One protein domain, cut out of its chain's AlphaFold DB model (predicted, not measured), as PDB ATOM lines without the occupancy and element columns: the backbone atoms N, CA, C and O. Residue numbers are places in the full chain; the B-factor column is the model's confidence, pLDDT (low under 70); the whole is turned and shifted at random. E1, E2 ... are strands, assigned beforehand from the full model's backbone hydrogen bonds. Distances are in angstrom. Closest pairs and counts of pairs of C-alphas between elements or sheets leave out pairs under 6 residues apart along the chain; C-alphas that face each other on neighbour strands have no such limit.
ATOM      1  N   GLY A 536     -77.838  73.327 210.634       69.38
ATOM      2  CA  GLY A 536     -78.234  71.943 210.782       69.38
ATOM      3  C   GLY A 536     -77.691  71.028 209.709       69.38
ATOM      4  O   GLY A 536     -77.012  71.461 208.793       69.38
ATOM      5  N   TYR A 537     -77.941  69.738 209.840       73.19
ATOM      6  CA  TYR A 537     -77.501  68.752 208.862       73.19
ATOM      7  C   TYR A 537     -78.434  67.546 208.863       73.19
ATOM      8  O   TYR A 537     -79.093  67.261 209.868       73.19
ATOM      9  N   ILE A 538     -78.473  66.841 207.731       77.62
ATOM     10  CA  ILE A 538     -79.202  65.586 207.562       77.62
ATOM     11  C   ILE A 538     -78.197  64.506 207.170       77.62
ATOM     12  O   ILE A 538     -77.630  64.504 206.078       77.62
ATOM     13  N   THR A 539     -77.958  63.565 208.077       78.25
ATOM     14  CA  THR A 539     -77.125  62.391 207.792       78.25
ATOM     15  C   THR A 539     -77.910  61.343 207.016       78.25
ATOM     16  O   THR A 539     -79.135  61.391 206.951       78.25
ATOM     17  N   HIS A 540     -77.212  60.334 206.493       78.81
ATOM     18  CA  HIS A 540     -77.871  59.162 205.914       78.81
ATOM     19  C   HIS A 540     -78.824  58.488 206.913       78.81
ATOM     20  O   HIS A 540     -79.975  58.240 206.580       78.81
ATOM     21  N   ASP A 541     -78.389  58.330 208.166       77.31
ATOM     22  CA  ASP A 541     -79.223  57.797 209.257       77.31
ATOM     23  C   ASP A 541     -80.359  58.746 209.688       77.31
ATOM     24  O   ASP A 541     -81.211  58.380 210.493       77.31
ATOM     25  N   GLY A 542     -80.342  59.990 209.202       80.06
ATOM     26  CA  GLY A 542     -81.395  60.972 209.429       80.06
ATOM     27  C   GLY A 542     -82.558  60.837 208.448       80.06
ATOM     28  O   GLY A 542     -83.583  61.474 208.674       80.06
ATOM     29  N   LEU A 543     -82.423  60.041 207.384       86.31
ATOM     30  CA  LEU A 543     -83.505  59.732 206.448       86.31
ATOM     31  C   LEU A 543     -84.468  58.704 207.052       86.31
ATOM     32  O   LEU A 543     -84.073  57.922 207.912       86.31
ATOM     33  N   ASP A 544     -85.726  58.714 206.605       86.50
ATOM     34  CA  ASP A 544     -86.758  57.774 207.072       86.50
ATOM     35  C   ASP A 544     -86.911  57.738 208.615       86.50
ATOM     36  O   ASP A 544     -86.884  56.668 209.232       86.50
ATOM     37  N   PRO A 545     -87.029  58.890 209.307       89.12
ATOM     38  CA  PRO A 545     -87.012  58.911 210.761       89.12
ATOM     39  C   PRO A 545     -88.241  58.230 211.367       89.12
ATOM     40  O   PRO A 545     -89.284  58.059 210.736       89.12
ATOM     41  N   ILE A 546     -88.136  57.869 212.644       86.94
ATOM     42  CA  ILE A 546     -89.269  57.338 213.406       86.94
ATOM     43  C   ILE A 546     -90.288  58.462 213.636       86.94
ATOM     44  O   ILE A 546     -89.914  59.580 213.978       86.94
ATOM     45  N   SER A 659     -91.606  57.578 205.607       90.50
ATOM     46  CA  SER A 659     -91.037  57.429 204.261       90.50
ATOM     47  C   SER A 659     -89.833  58.348 204.034       90.50
ATOM     48  O   SER A 659     -89.658  59.322 204.764       90.50
ATOM     49  N   ASP A 660     -89.170  58.165 202.897       85.38
ATOM     50  CA  ASP A 660     -87.991  58.922 202.438       85.38
ATOM     51  C   ASP A 660     -88.247  60.423 202.274       85.38
ATOM     52  O   ASP A 660     -87.336  61.240 202.214       85.38
ATOM     53  N   ARG A 661     -89.518  60.806 202.253       89.50
ATOM     54  CA  ARG A 661     -90.025  62.179 202.317       89.50
ATOM     55  C   ARG A 661     -89.913  62.840 203.688       89.50
ATOM     56  O   ARG A 661     -90.329  63.987 203.826       89.50
ATOM     57  N   TYR A 662     -89.422  62.131 204.695       91.12
ATOM     58  CA  TYR A 662     -89.165  62.670 206.020       91.12
ATOM     59  C   TYR A 662     -87.685  62.554 206.345       91.12
ATOM     60  O   TYR A 662     -87.036  61.572 205.985       91.12
ATOM     61  N   ALA A 663     -87.158  63.553 207.041       88.38
ATOM     62  CA  ALA A 663     -85.772  63.542 207.473       88.38
ATOM     63  C   ALA A 663     -85.592  64.294 208.788       88.38
ATOM     64  O   ALA A 663     -86.271  65.287 209.049       88.38
ATOM     65  N   THR A 664     -84.669  63.824 209.618       86.88
ATOM     66  CA  THR A 664     -84.262  64.514 210.838       86.88
ATOM     67  C   THR A 664     -83.198  65.543 210.501       86.88
ATOM     68  O   THR A 664     -82.079  65.194 210.127       86.88
ATOM     69  N   LEU A 665     -83.543  66.811 210.689       82.44
ATOM     70  CA  LEU A 665     -82.610  67.919 210.667       82.44
ATOM     71  C   LEU A 665     -82.057  68.120 212.074       82.44
ATOM     72  O   LEU A 665     -82.764  68.563 212.981       82.44
ATOM     73  N   GLN A 666     -80.790  67.771 212.253       79.19
ATOM     74  CA  GLN A 666     -80.067  67.985 213.502       79.19
ATOM     75  C   GLN A 666     -79.584  69.427 213.550       79.19
ATOM     76  O   GLN A 666     -78.919  69.851 212.611       79.19
ATOM     77  N   PHE A 667     -79.875  70.171 214.614       75.69
ATOM     78  CA  PHE A 667     -79.341  71.518 214.785       75.69
ATOM     79  C   PHE A 667     -77.953  71.488 215.416       75.69
ATOM     80  O   PHE A 667     -77.670  70.703 216.322       75.69
ATOM     81  N   LEU A 668     -77.081  72.395 214.982       67.31
ATOM     82  CA  LEU A 668     -75.793  72.593 215.628       67.31
ATOM     83  C   LEU A 668     -75.929  73.499 216.839       67.31
ATOM     84  O   LEU A 668     -76.586  74.538 216.783       67.31
ATOM     85  N   ASP A 669     -75.195  73.148 217.894       64.81
ATOM     86  CA  ASP A 669     -74.803  74.097 218.929       64.81
ATOM     87  C   ASP A 669     -73.416  74.655 218.571       64.81
ATOM     88  O   ASP A 669     -72.394  74.023 218.869       64.81
ATOM     89  N   PRO A 670     -73.336  75.842 217.957       54.88
ATOM     90  CA  PRO A 670     -72.062  76.476 217.630       54.88
ATOM     91  C   PRO A 670     -71.227  76.838 218.875       54.88
ATOM     92  O   PRO A 670     -70.066  77.220 218.756       54.88
ATOM     93  N   ASN A 671     -71.756  76.681 220.094       55.53
ATOM     94  CA  ASN A 671     -70.996  76.831 221.340       55.53
ATOM     95  C   ASN A 671     -70.380  75.517 221.850       55.53
ATOM     96  O   ASN A 671     -69.634  75.534 222.839       55.53
ATOM     97  N   LYS A 672     -70.687  74.385 221.202       59.19
ATOM     98  CA  LYS A 672     -70.125  73.054 221.481       59.19
ATOM     99  C   LYS A 672     -69.477  72.388 220.247       59.19
ATOM    100  O   LYS A 672     -69.700  71.193 220.042       59.19
ATOM    101  N   PRO A 673     -68.675  73.080 219.418       55.84
ATOM    102  CA  PRO A 673     -67.990  72.387 218.343       55.84
ATOM    103  C   PRO A 673     -66.926  71.439 218.909       55.84
ATOM    104  O   PRO A 673     -66.408  71.609 220.015       55.84
ATOM    105  N   THR A 674     -66.562  70.442 218.107       51.91
ATOM    106  CA  THR A 674     -65.380  69.595 218.327       51.91
ATOM    107  C   THR A 674     -64.069  70.400 218.294       51.91
ATOM    108  O   THR A 674     -63.052  69.936 218.808       51.91
ATOM    109  N   ALA A 675     -64.092  71.623 217.746       50.75
ATOM    110  CA  ALA A 675     -63.008  72.606 217.765       50.75
ATOM    111  C   ALA A 675     -63.175  73.648 218.895       50.75
ATOM    112  O   ALA A 675     -64.270  73.919 219.367       50.75
ATOM    113  N   SER A 676     -62.090  74.298 219.321       52.44
ATOM    114  CA  SER A 676     -62.059  75.241 220.458       52.44
ATOM    115  C   SER A 676     -62.652  76.642 220.196       52.44
ATOM    116  O   SER A 676     -62.363  77.576 220.944       52.44
ATOM    117  N   VAL A 677     -63.460  76.820 219.149       51.22
ATOM    118  CA  VAL A 677     -64.084  78.109 218.803       51.22
ATOM    119  C   VAL A 677     -65.471  78.157 219.423       51.22
ATOM    120  O   VAL A 677     -66.331  77.366 219.068       51.22
ATOM    121  N   LYS A 678     -65.699  79.078 220.357       57.62
ATOM    122  CA  LYS A 678     -67.048  79.369 220.847       57.62
ATOM    123  C   LYS A 678     -67.521  80.637 220.166       57.62
ATOM    124  O   LYS A 678     -66.933  81.695 220.382       57.62
ATOM    125  N   PHE A 679     -68.561  80.517 219.355       59.84
ATOM    126  CA  PHE A 679     -69.340  81.681 218.963       59.84
ATOM    127  C   PHE A 679     -70.040  82.267 220.207       59.84
ATOM    128  O   PHE A 679     -69.984  81.686 221.292       59.84
ATOM    129  N   THR A 680     -70.614  83.465 220.119       55.97
ATOM    130  CA  THR A 680     -71.268  84.071 221.290       55.97
ATOM    131  C   THR A 680     -72.640  83.437 221.562       55.97
ATOM    132  O   THR A 680     -73.186  82.705 220.736       55.97
ATOM    133  N   ASN A 681     -73.212  83.717 222.739       48.59
ATOM    134  CA  ASN A 681     -74.455  83.108 223.236       48.59
ATOM    135  C   ASN A 681     -75.689  83.311 222.320       48.59
ATOM    136  O   ASN A 681     -76.692  82.627 222.520       48.59
ATOM    137  N   ASP A 682     -75.613  84.210 221.335       48.38
ATOM    138  CA  ASP A 682     -76.732  84.656 220.491       48.38
ATOM    139  C   ASP A 682     -76.973  83.819 219.227       48.38
ATOM    140  O   ASP A 682     -77.989  84.005 218.565       48.38
ATOM    141  N   LEU A 683     -76.134  82.818 218.929       49.97
ATOM    142  CA  LEU A 683     -76.522  81.751 217.981       49.97
ATOM    143  C   LEU A 683     -77.653  80.859 218.506       49.97
ATOM    144  O   LEU A 683     -78.163  79.972 217.818       49.97
ATOM    145  N   GLY A 684     -78.073  81.128 219.737       48.88
ATOM    146  CA  GLY A 684     -79.385  80.775 220.172       48.88
ATOM    147  C   GLY A 684     -79.454  79.466 220.920       48.88
ATOM    148  O   GLY A 684     -79.245  78.393 220.363       48.88
ATOM    149  N   LYS A 685     -79.803  79.558 222.197       43.50
ATOM    150  CA  LYS A 685     -80.208  78.401 223.004       43.50
ATOM    151  C   LYS A 685     -81.727  78.244 223.066       43.50
ATOM    152  O   LYS A 685     -82.207  77.185 223.462       43.50
ATOM    153  N   ASP A 686     -82.469  79.268 222.652       51.66
ATOM    154  CA  ASP A 686     -83.921  79.317 222.758       51.66
ATOM    155  C   ASP A 686     -84.536  78.818 221.457       51.66
ATOM    156  O   ASP A 686     -84.933  79.570 220.577       51.66
ATOM    157  N   ASN A 687     -84.629  77.500 221.328       53.00
ATOM    158  CA  ASN A 687     -85.370  76.868 220.237       53.00
ATOM    159  C   ASN A 687     -86.893  76.924 220.518       53.00
ATOM    160  O   ASN A 687     -87.615  75.954 220.298       53.00
ATOM    161  N   THR A 688     -87.377  77.996 221.154       54.72
ATOM    162  CA  THR A 688     -88.758  78.111 221.652       54.72
ATOM    163  C   THR A 688     -89.793  78.286 220.569       54.72
ATOM    164  O   THR A 688     -90.946  77.967 220.835       54.72
ATOM    165  N   ASP A 689     -89.366  78.685 219.375       68.00
ATOM    166  CA  ASP A 689     -90.295  79.263 218.415       68.00
ATOM    167  C   ASP A 689     -90.444  78.420 217.146       68.00
ATOM    168  O   ASP A 689     -91.300  78.719 216.332       68.00
ATOM    169  N   ILE A 690     -89.680  77.330 216.983       72.38
ATOM    170  CA  ILE A 690     -89.967  76.355 215.923       72.38
ATOM    171  C   ILE A 690     -91.132  75.482 216.382       72.38
ATOM    172  O   ILE A 690     -91.034  74.778 217.389       72.38
ATOM    173  N   GLU A 691     -92.215  75.500 215.613       76.44
ATOM    174  CA  GLU A 691     -93.437  74.756 215.903       76.44
ATOM    175  C   GLU A 691     -93.773  73.765 214.785       76.44
ATOM    176  O   GLU A 691     -93.406  73.938 213.621       76.44
ATOM    177  N   VAL A 692     -94.510  72.712 215.140       82.25
ATOM    178  CA  VAL A 692     -95.066  71.769 214.163       82.25
ATOM    179  C   VAL A 692     -96.020  72.503 213.216       82.25
ATOM    180  O   VAL A 692     -96.848  73.298 213.650       82.25
ATOM    181  N   GLY A 693     -95.920  72.208 211.920       77.50
ATOM    182  CA  GLY A 693     -96.705  72.826 210.851       77.50
ATOM    183  C   GLY A 693     -96.057  74.067 210.233       77.50
ATOM    184  O   GLY A 693     -96.536  74.542 209.198       77.50
ATOM    185  N   MET A 694     -94.963  74.583 210.813       76.12
ATOM    186  CA  MET A 694     -94.200  75.668 210.194       76.12
ATOM    187  C   MET A 694     -93.714  75.257 208.806       76.12
ATOM    188  O   MET A 694     -93.141  74.180 208.634       76.12
ATOM    189  N   GLN A 695     -93.949  76.127 207.825       73.94
ATOM    190  CA  GLN A 695     -93.483  75.923 206.461       73.94
ATOM    191  C   GLN A 695     -92.068  76.470 206.332       73.94
ATOM    192  O   GLN A 695     -91.766  77.583 206.769       73.94
ATOM    193  N   MET A 696     -91.208  75.686 205.707       71.62
ATOM    194  CA  MET A 696     -89.836  76.047 205.421       71.62
ATOM    195  C   MET A 696     -89.488  75.734 203.982       71.62
ATOM    196  O   MET A 696     -89.836  74.701 203.444       71.62
ATOM    197  N   THR A 697     -88.777  76.638 203.356       60.47
ATOM    198  CA  THR A 697     -88.074  76.431 202.104       60.47
ATOM    199  C   THR A 697     -86.847  75.580 202.419       60.47
ATOM    200  O   THR A 697     -86.330  75.570 203.538       60.47
ATOM    201  N   THR A 698     -86.386  74.781 201.476       55.06
ATOM    202  CA  THR A 698     -85.230  73.923 201.742       55.06
ATOM    203  C   THR A 698     -83.926  74.698 201.706       55.06
ATOM    204  O   THR A 698     -83.870  75.853 201.293       55.06
ATOM    205  N   THR A 699     -82.843  74.024 202.086       53.47
ATOM    206  CA  THR A 699     -81.498  74.372 201.616       53.47
ATOM    207  C   THR A 699     -81.469  74.435 200.089       53.47
ATOM    208  O   THR A 699     -82.349  73.881 199.426       53.47
ATOM    209  N   SER A 700     -80.450  75.078 199.523       50.91
ATOM    210  CA  SER A 700     -80.238  75.227 198.074       50.91
ATOM    211  C   SER A 700     -80.355  73.932 197.250       50.91
ATOM    212  O   SER A 700     -80.430  73.998 196.033       50.91
ATOM    213  N   GLU A 701     -80.353  72.753 197.880       53.31
ATOM    214  CA  GLU A 701     -80.396  71.450 197.209       53.31
ATOM    215  C   GLU A 701     -81.790  70.979 196.774       53.31
ATOM    216  O   GLU A 701     -81.863  70.183 195.843       53.31
ATOM    217  N   PHE A 702     -82.890  71.420 197.400       59.03
ATOM    218  CA  PHE A 702     -84.232  70.918 197.025       59.03
ATOM    219  C   PHE A 702     -85.195  71.992 196.503       59.03
ATOM    220  O   PHE A 702     -86.236  71.636 195.952       59.03
ATOM    221  N   SER A 703     -84.872  73.271 196.703       65.25
ATOM    222  CA  SER A 703     -85.662  74.466 196.377       65.25
ATOM    223  C   SER A 703     -87.192  74.323 196.498       65.25
ATOM    224  O   SER A 703     -87.931  74.740 195.609       65.25
ATOM    225  N   GLN A 704     -87.701  73.699 197.570       66.06
ATOM    226  CA  GLN A 704     -89.136  73.388 197.718       66.06
ATOM    227  C   GLN A 704     -89.697  73.662 199.118       66.06
ATOM    228  O   GLN A 704     -88.944  73.669 200.090       66.06
ATOM    229  N   PRO A 705     -91.021  73.855 199.258       71.81
ATOM    230  CA  PRO A 705     -91.655  73.947 200.562       71.81
ATOM    231  C   PRO A 705     -91.627  72.590 201.270       71.81
ATOM    232  O   PRO A 705     -91.997  71.555 200.717       71.81
ATOM    233  N   MET A 706     -91.212  72.621 202.520       78.31
ATOM    234  CA  MET A 706     -91.200  71.557 203.506       78.31
ATOM    235  C   MET A 706     -91.989  72.010 204.727       78.31
ATOM    236  O   MET A 706     -92.214  73.194 204.958       78.31
ATOM    237  N   GLU A 707     -92.377  71.053 205.547       83.25
ATOM    238  CA  GLU A 707     -93.144  71.280 206.762       83.25
ATOM    239  C   GLU A 707     -92.371  70.715 207.955       83.25
ATOM    240  O   GLU A 707     -91.864  69.592 207.902       83.25
ATOM    241  N   VAL A 708     -92.309  71.468 209.052       84.94
ATOM    242  CA  VAL A 708     -91.846  70.944 210.339       84.94
ATOM    243  C   VAL A 708     -92.885  69.947 210.841       84.94
ATOM    244  O   VAL A 708     -93.958  70.318 211.305       84.94
ATOM    245  N   TYR A 709     -92.578  68.661 210.740       90.12
ATOM    246  CA  TYR A 709     -93.472  67.581 211.139       90.12
ATOM    247  C   TYR A 709     -93.451  67.331 212.649       90.12
ATOM    248  O   TYR A 709     -94.481  67.065 213.265       90.12
ATOM    249  N   TYR A 710     -92.265  67.404 213.248       89.75
ATOM    250  CA  TYR A 710     -92.056  67.173 214.672       89.75
ATOM    251  C   TYR A 710     -90.885  68.016 215.174       89.75
ATOM    252  O   TYR A 710     -89.914  68.223 214.448       89.75
ATOM    253  N   VAL A 711     -90.963  68.460 216.426       85.81
ATOM    254  CA  VAL A 711     -89.890  69.188 217.110       85.81
ATOM    255  C   VAL A 711     -89.455  68.375 218.318       85.81
ATOM    256  O   VAL A 711     -90.297  68.038 219.154       85.81
ATOM    257  N   ASN A 712     -88.160  68.056 218.408       83.38
ATOM    258  CA  ASN A 712     -87.643  67.307 219.549       83.38
ATOM    259  C   ASN A 712     -87.884  68.073 220.854       83.38
ATOM    260  O   ASN A 712     -87.883  69.301 220.890       83.38
ATOM    261  N   SER A 713     -88.085  67.343 221.947       80.38
ATOM    262  CA  SER A 713     -88.407  67.910 223.259       80.38
ATOM    263  C   SER A 713     -87.296  68.802 223.828       80.38
ATOM    264  O   SER A 713     -87.582  69.842 224.423       80.38
ATOM    265  N   ASP A 714     -86.032  68.437 223.600       74.50
ATOM    266  CA  ASP A 714     -84.854  69.258 223.907       74.50
ATOM    267  C   ASP A 714     -84.550  70.294 222.812       74.50
ATOM    268  O   ASP A 714     -83.654  71.130 222.957       74.50
ATOM    269  N   LYS A 715     -85.327  70.229 221.726       75.38
ATOM    270  CA  LYS A 715     -85.264  71.051 220.533       75.38
ATOM    271  C   LYS A 715     -83.910  70.997 219.825       75.38
ATOM    272  O   LYS A 715     -83.578  71.931 219.108       75.38
ATOM    273  N   SER A 716     -83.115  69.945 220.011       75.75
ATOM    274  CA  SER A 716     -81.839  69.765 219.310       75.75
ATOM    275  C   SER A 716     -82.019  69.400 217.836       75.75
ATOM    276  O   SER A 716     -81.064  69.461 217.069       75.75
ATOM    277  N   SER A 717     -83.224  68.995 217.440       80.50
ATOM    278  CA  SER A 717     -83.551  68.564 216.088       80.50
ATOM    279  C   SER A 717     -85.035  68.739 215.783       80.50
ATOM    280  O   SER A 717     -85.874  68.903 216.679       80.50
ATOM    281  N   ILE A 718     -85.355  68.679 214.495       86.25
ATOM    282  CA  ILE A 718     -86.721  68.594 213.982       86.25
ATOM    283  C   ILE A 718     -86.820  67.476 212.951       86.25
ATOM    284  O   ILE A 718     -85.845  67.162 212.273       86.25
ATOM    285  N   ILE A 719     -88.009  66.896 212.806       89.50
ATOM    286  CA  ILE A 719     -88.335  66.074 211.641       89.50
ATOM    287  C   ILE A 719     -89.010  66.978 210.627       89.50
ATOM    288  O   ILE A 719     -90.007  67.634 210.928       89.50
ATOM    289  N   LEU A 720     -88.464  66.986 209.423       88.06
ATOM    290  CA  LEU A 720     -89.016  67.657 208.266       88.06
ATOM    291  C   LEU A 720     -89.837  66.695 207.435       88.06
ATOM    292  O   LEU A 720     -89.551  65.500 207.389       88.06
ATOM    293  N   LYS A 721     -90.821  67.241 206.736       88.50
ATOM    294  CA  LYS A 721     -91.605  66.559 205.718       88.50
ATOM    295  C   LYS A 721     -91.490  67.324 204.412       88.50
ATOM    296  O   LYS A 721     -91.703  68.530 204.377       88.50
ATOM    297  N   SER A 722     -91.211  66.600 203.342       82.12
ATOM    298  CA  SER A 722     -90.974  67.133 202.010       82.12
ATOM    299  C   SER A 722     -91.934  66.510 200.985       82.12
ATOM    300  O   SER A 722     -92.342  65.351 201.124       82.12
ATOM    301  N   PRO A 723     -92.330  67.239 199.927       75.44
ATOM    302  CA  PRO A 723     -93.072  66.662 198.809       75.44
ATOM    303  C   PRO A 723     -92.218  65.712 197.952       75.44
ATOM    304  O   PRO A 723     -92.792  64.891 197.231       75.44
ATOM    305  N   MET A 724     -90.884  65.754 198.061       75.81
ATOM    306  CA  MET A 724     -89.964  64.810 197.410       75.81
ATOM    307  C   MET A 724     -89.117  64.032 198.429       75.81
ATOM    308  O   MET A 724     -88.904  64.524 199.538       75.81
ATOM    309  N   PRO A 725     -88.608  62.842 198.064       83.19
ATOM    310  CA  PRO A 725     -87.630  62.123 198.874       83.19
ATOM    311  C   PRO A 725     -86.409  62.982 199.214       83.19
ATOM    312  O   PRO A 725     -85.862  63.666 198.348       83.19
ATOM    313  N   PHE A 726     -85.969  62.921 200.465       79.12
ATOM    314  CA  PHE A 726     -84.715  63.509 200.901       79.12
ATOM    315  C   PHE A 726     -83.527  62.666 200.435       79.12
ATOM    316  O   PHE A 726     -83.601  61.445 200.301       79.12
ATOM    317  N   GLN A 727     -82.405  63.341 200.222       77.00
ATOM    318  CA  GLN A 727     -81.082  62.725 200.170       77.00
ATOM    319  C   GLN A 727     -80.297  63.173 201.408       77.00
ATOM    320  O   GLN A 727     -80.736  64.106 202.076       77.00
ATOM    321  N   PRO A 728     -79.178  62.531 201.775       73.06
ATOM    322  CA  PRO A 728     -78.301  63.063 202.814       73.06
ATOM    323  C   PRO A 728     -77.642  64.357 202.326       73.06
ATOM    324  O   PRO A 728     -77.142  64.393 201.202       73.06
ATOM    325  N   PHE A 729     -77.591  65.387 203.169       69.50
ATOM    326  CA  PHE A 729     -76.924  66.652 202.850       69.50
ATOM    327  C   PHE A 729     -76.518  67.432 204.099       69.50
ATOM    328  O   PHE A 729     -77.042  67.230 205.200       69.50
ATOM    329  N   ASN A 730     -75.592  68.375 203.920       57.22
ATOM    330  CA  ASN A 730     -75.312  69.371 204.943       57.22
ATOM    331  C   ASN A 730     -76.090  70.652 204.657       57.22
ATOM    332  O   ASN A 730     -75.833  71.315 203.655       57.22
ATOM    333  N   ALA A 731     -76.964  71.050 205.579       54.50
ATOM    334  CA  ALA A 731     -77.498  72.400 205.583       54.50
ATOM    335  C   ALA A 731     -76.459  73.357 206.189       54.50
ATOM    336  O   ALA A 731     -76.580  73.790 207.338       54.50
ATOM    337  N   GLY A 732     -75.420  73.704 205.419       51.16
ATOM    338  CA  GLY A 732     -74.535  74.814 205.785       51.16
ATOM    339  C   GLY A 732     -75.394  76.044 206.096       51.16
ATOM    340  O   GLY A 732     -76.108  76.478 205.210       51.16
ATOM    341  N   ILE A 733     -75.375  76.499 207.360       52.56
ATOM    342  CA  ILE A 733     -76.343  77.377 208.067       52.56
ATOM    343  C   ILE A 733     -77.775  77.314 207.498       52.56
ATOM    344  O   ILE A 733     -78.042  77.814 206.415       52.56
ATOM    345  N   LEU A 734     -78.752  76.828 208.275       50.91
ATOM    346  CA  LEU A 734     -80.165  77.101 207.990       50.91
ATOM    347  C   LEU A 734     -80.391  78.607 208.113       50.91
ATOM    348  O   LEU A 734     -80.604  79.165 209.195       50.91
ATOM    349  N   LEU A 735     -80.315  79.277 206.976       54.72
ATOM    350  CA  LEU A 735     -80.661  80.672 206.876       54.72
ATOM    351  C   LEU A 735     -82.171  80.736 207.061       54.72
ATOM    352  O   LEU A 735     -82.909  80.136 206.290       54.72
TER     353      LEU A 735
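This is residues 536 to 546 and 659 to 735 of the 809 residues of the protein "Glyco_hydro_64 domain-containing protein" of Fabibacter sp. 4D4 (UniProt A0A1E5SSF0). With little regular structure, this is one sheet of six short strands, curled like part of a barrel, and a long loop, residues 668 to 694, of which 672 to 677 stick out. Of 88 printed residues, 30 are in the named strands E1 to E6, all strand, no named helix. The sheet's order is E3 E4 E5 E2 E1 E6, antiparallel. The whole is compact, radius of gyration of the C-alphas 13.1 A, spanning 37 by 24 by 24 A.

E1, residues 536 to 538, begins at C-alpha 536 (-78.234, 71.943, 210.782). E2 is residues 662 to 667, 15.9 A; E3, 695 to 697; E4, 705 to 711, 17.3 A; E5, 717 to 721, 13.3 A. E6, 729 to 734, ends at C-alpha 734 (-80.165, 77.101, 207.990).

The sheet is strongly twisted. N 538 of E1 and O 729 of E6, 2.9 A, are within hydrogen-bond range, as are N 665 of E2 and O 718 of E5, 2.8 A. Hairpins E3 and E4, and E4 and E5, form a meander, successive antiparallel neighbours; E2, pairing with E5, completes a Greek key.

Residues 547 to 658 are cut out; C-alphas 546 and 659 are 9.3 A apart. The link E2 to E3 is long. Confidence is under 70 in 38 residues, among them 668 to 689.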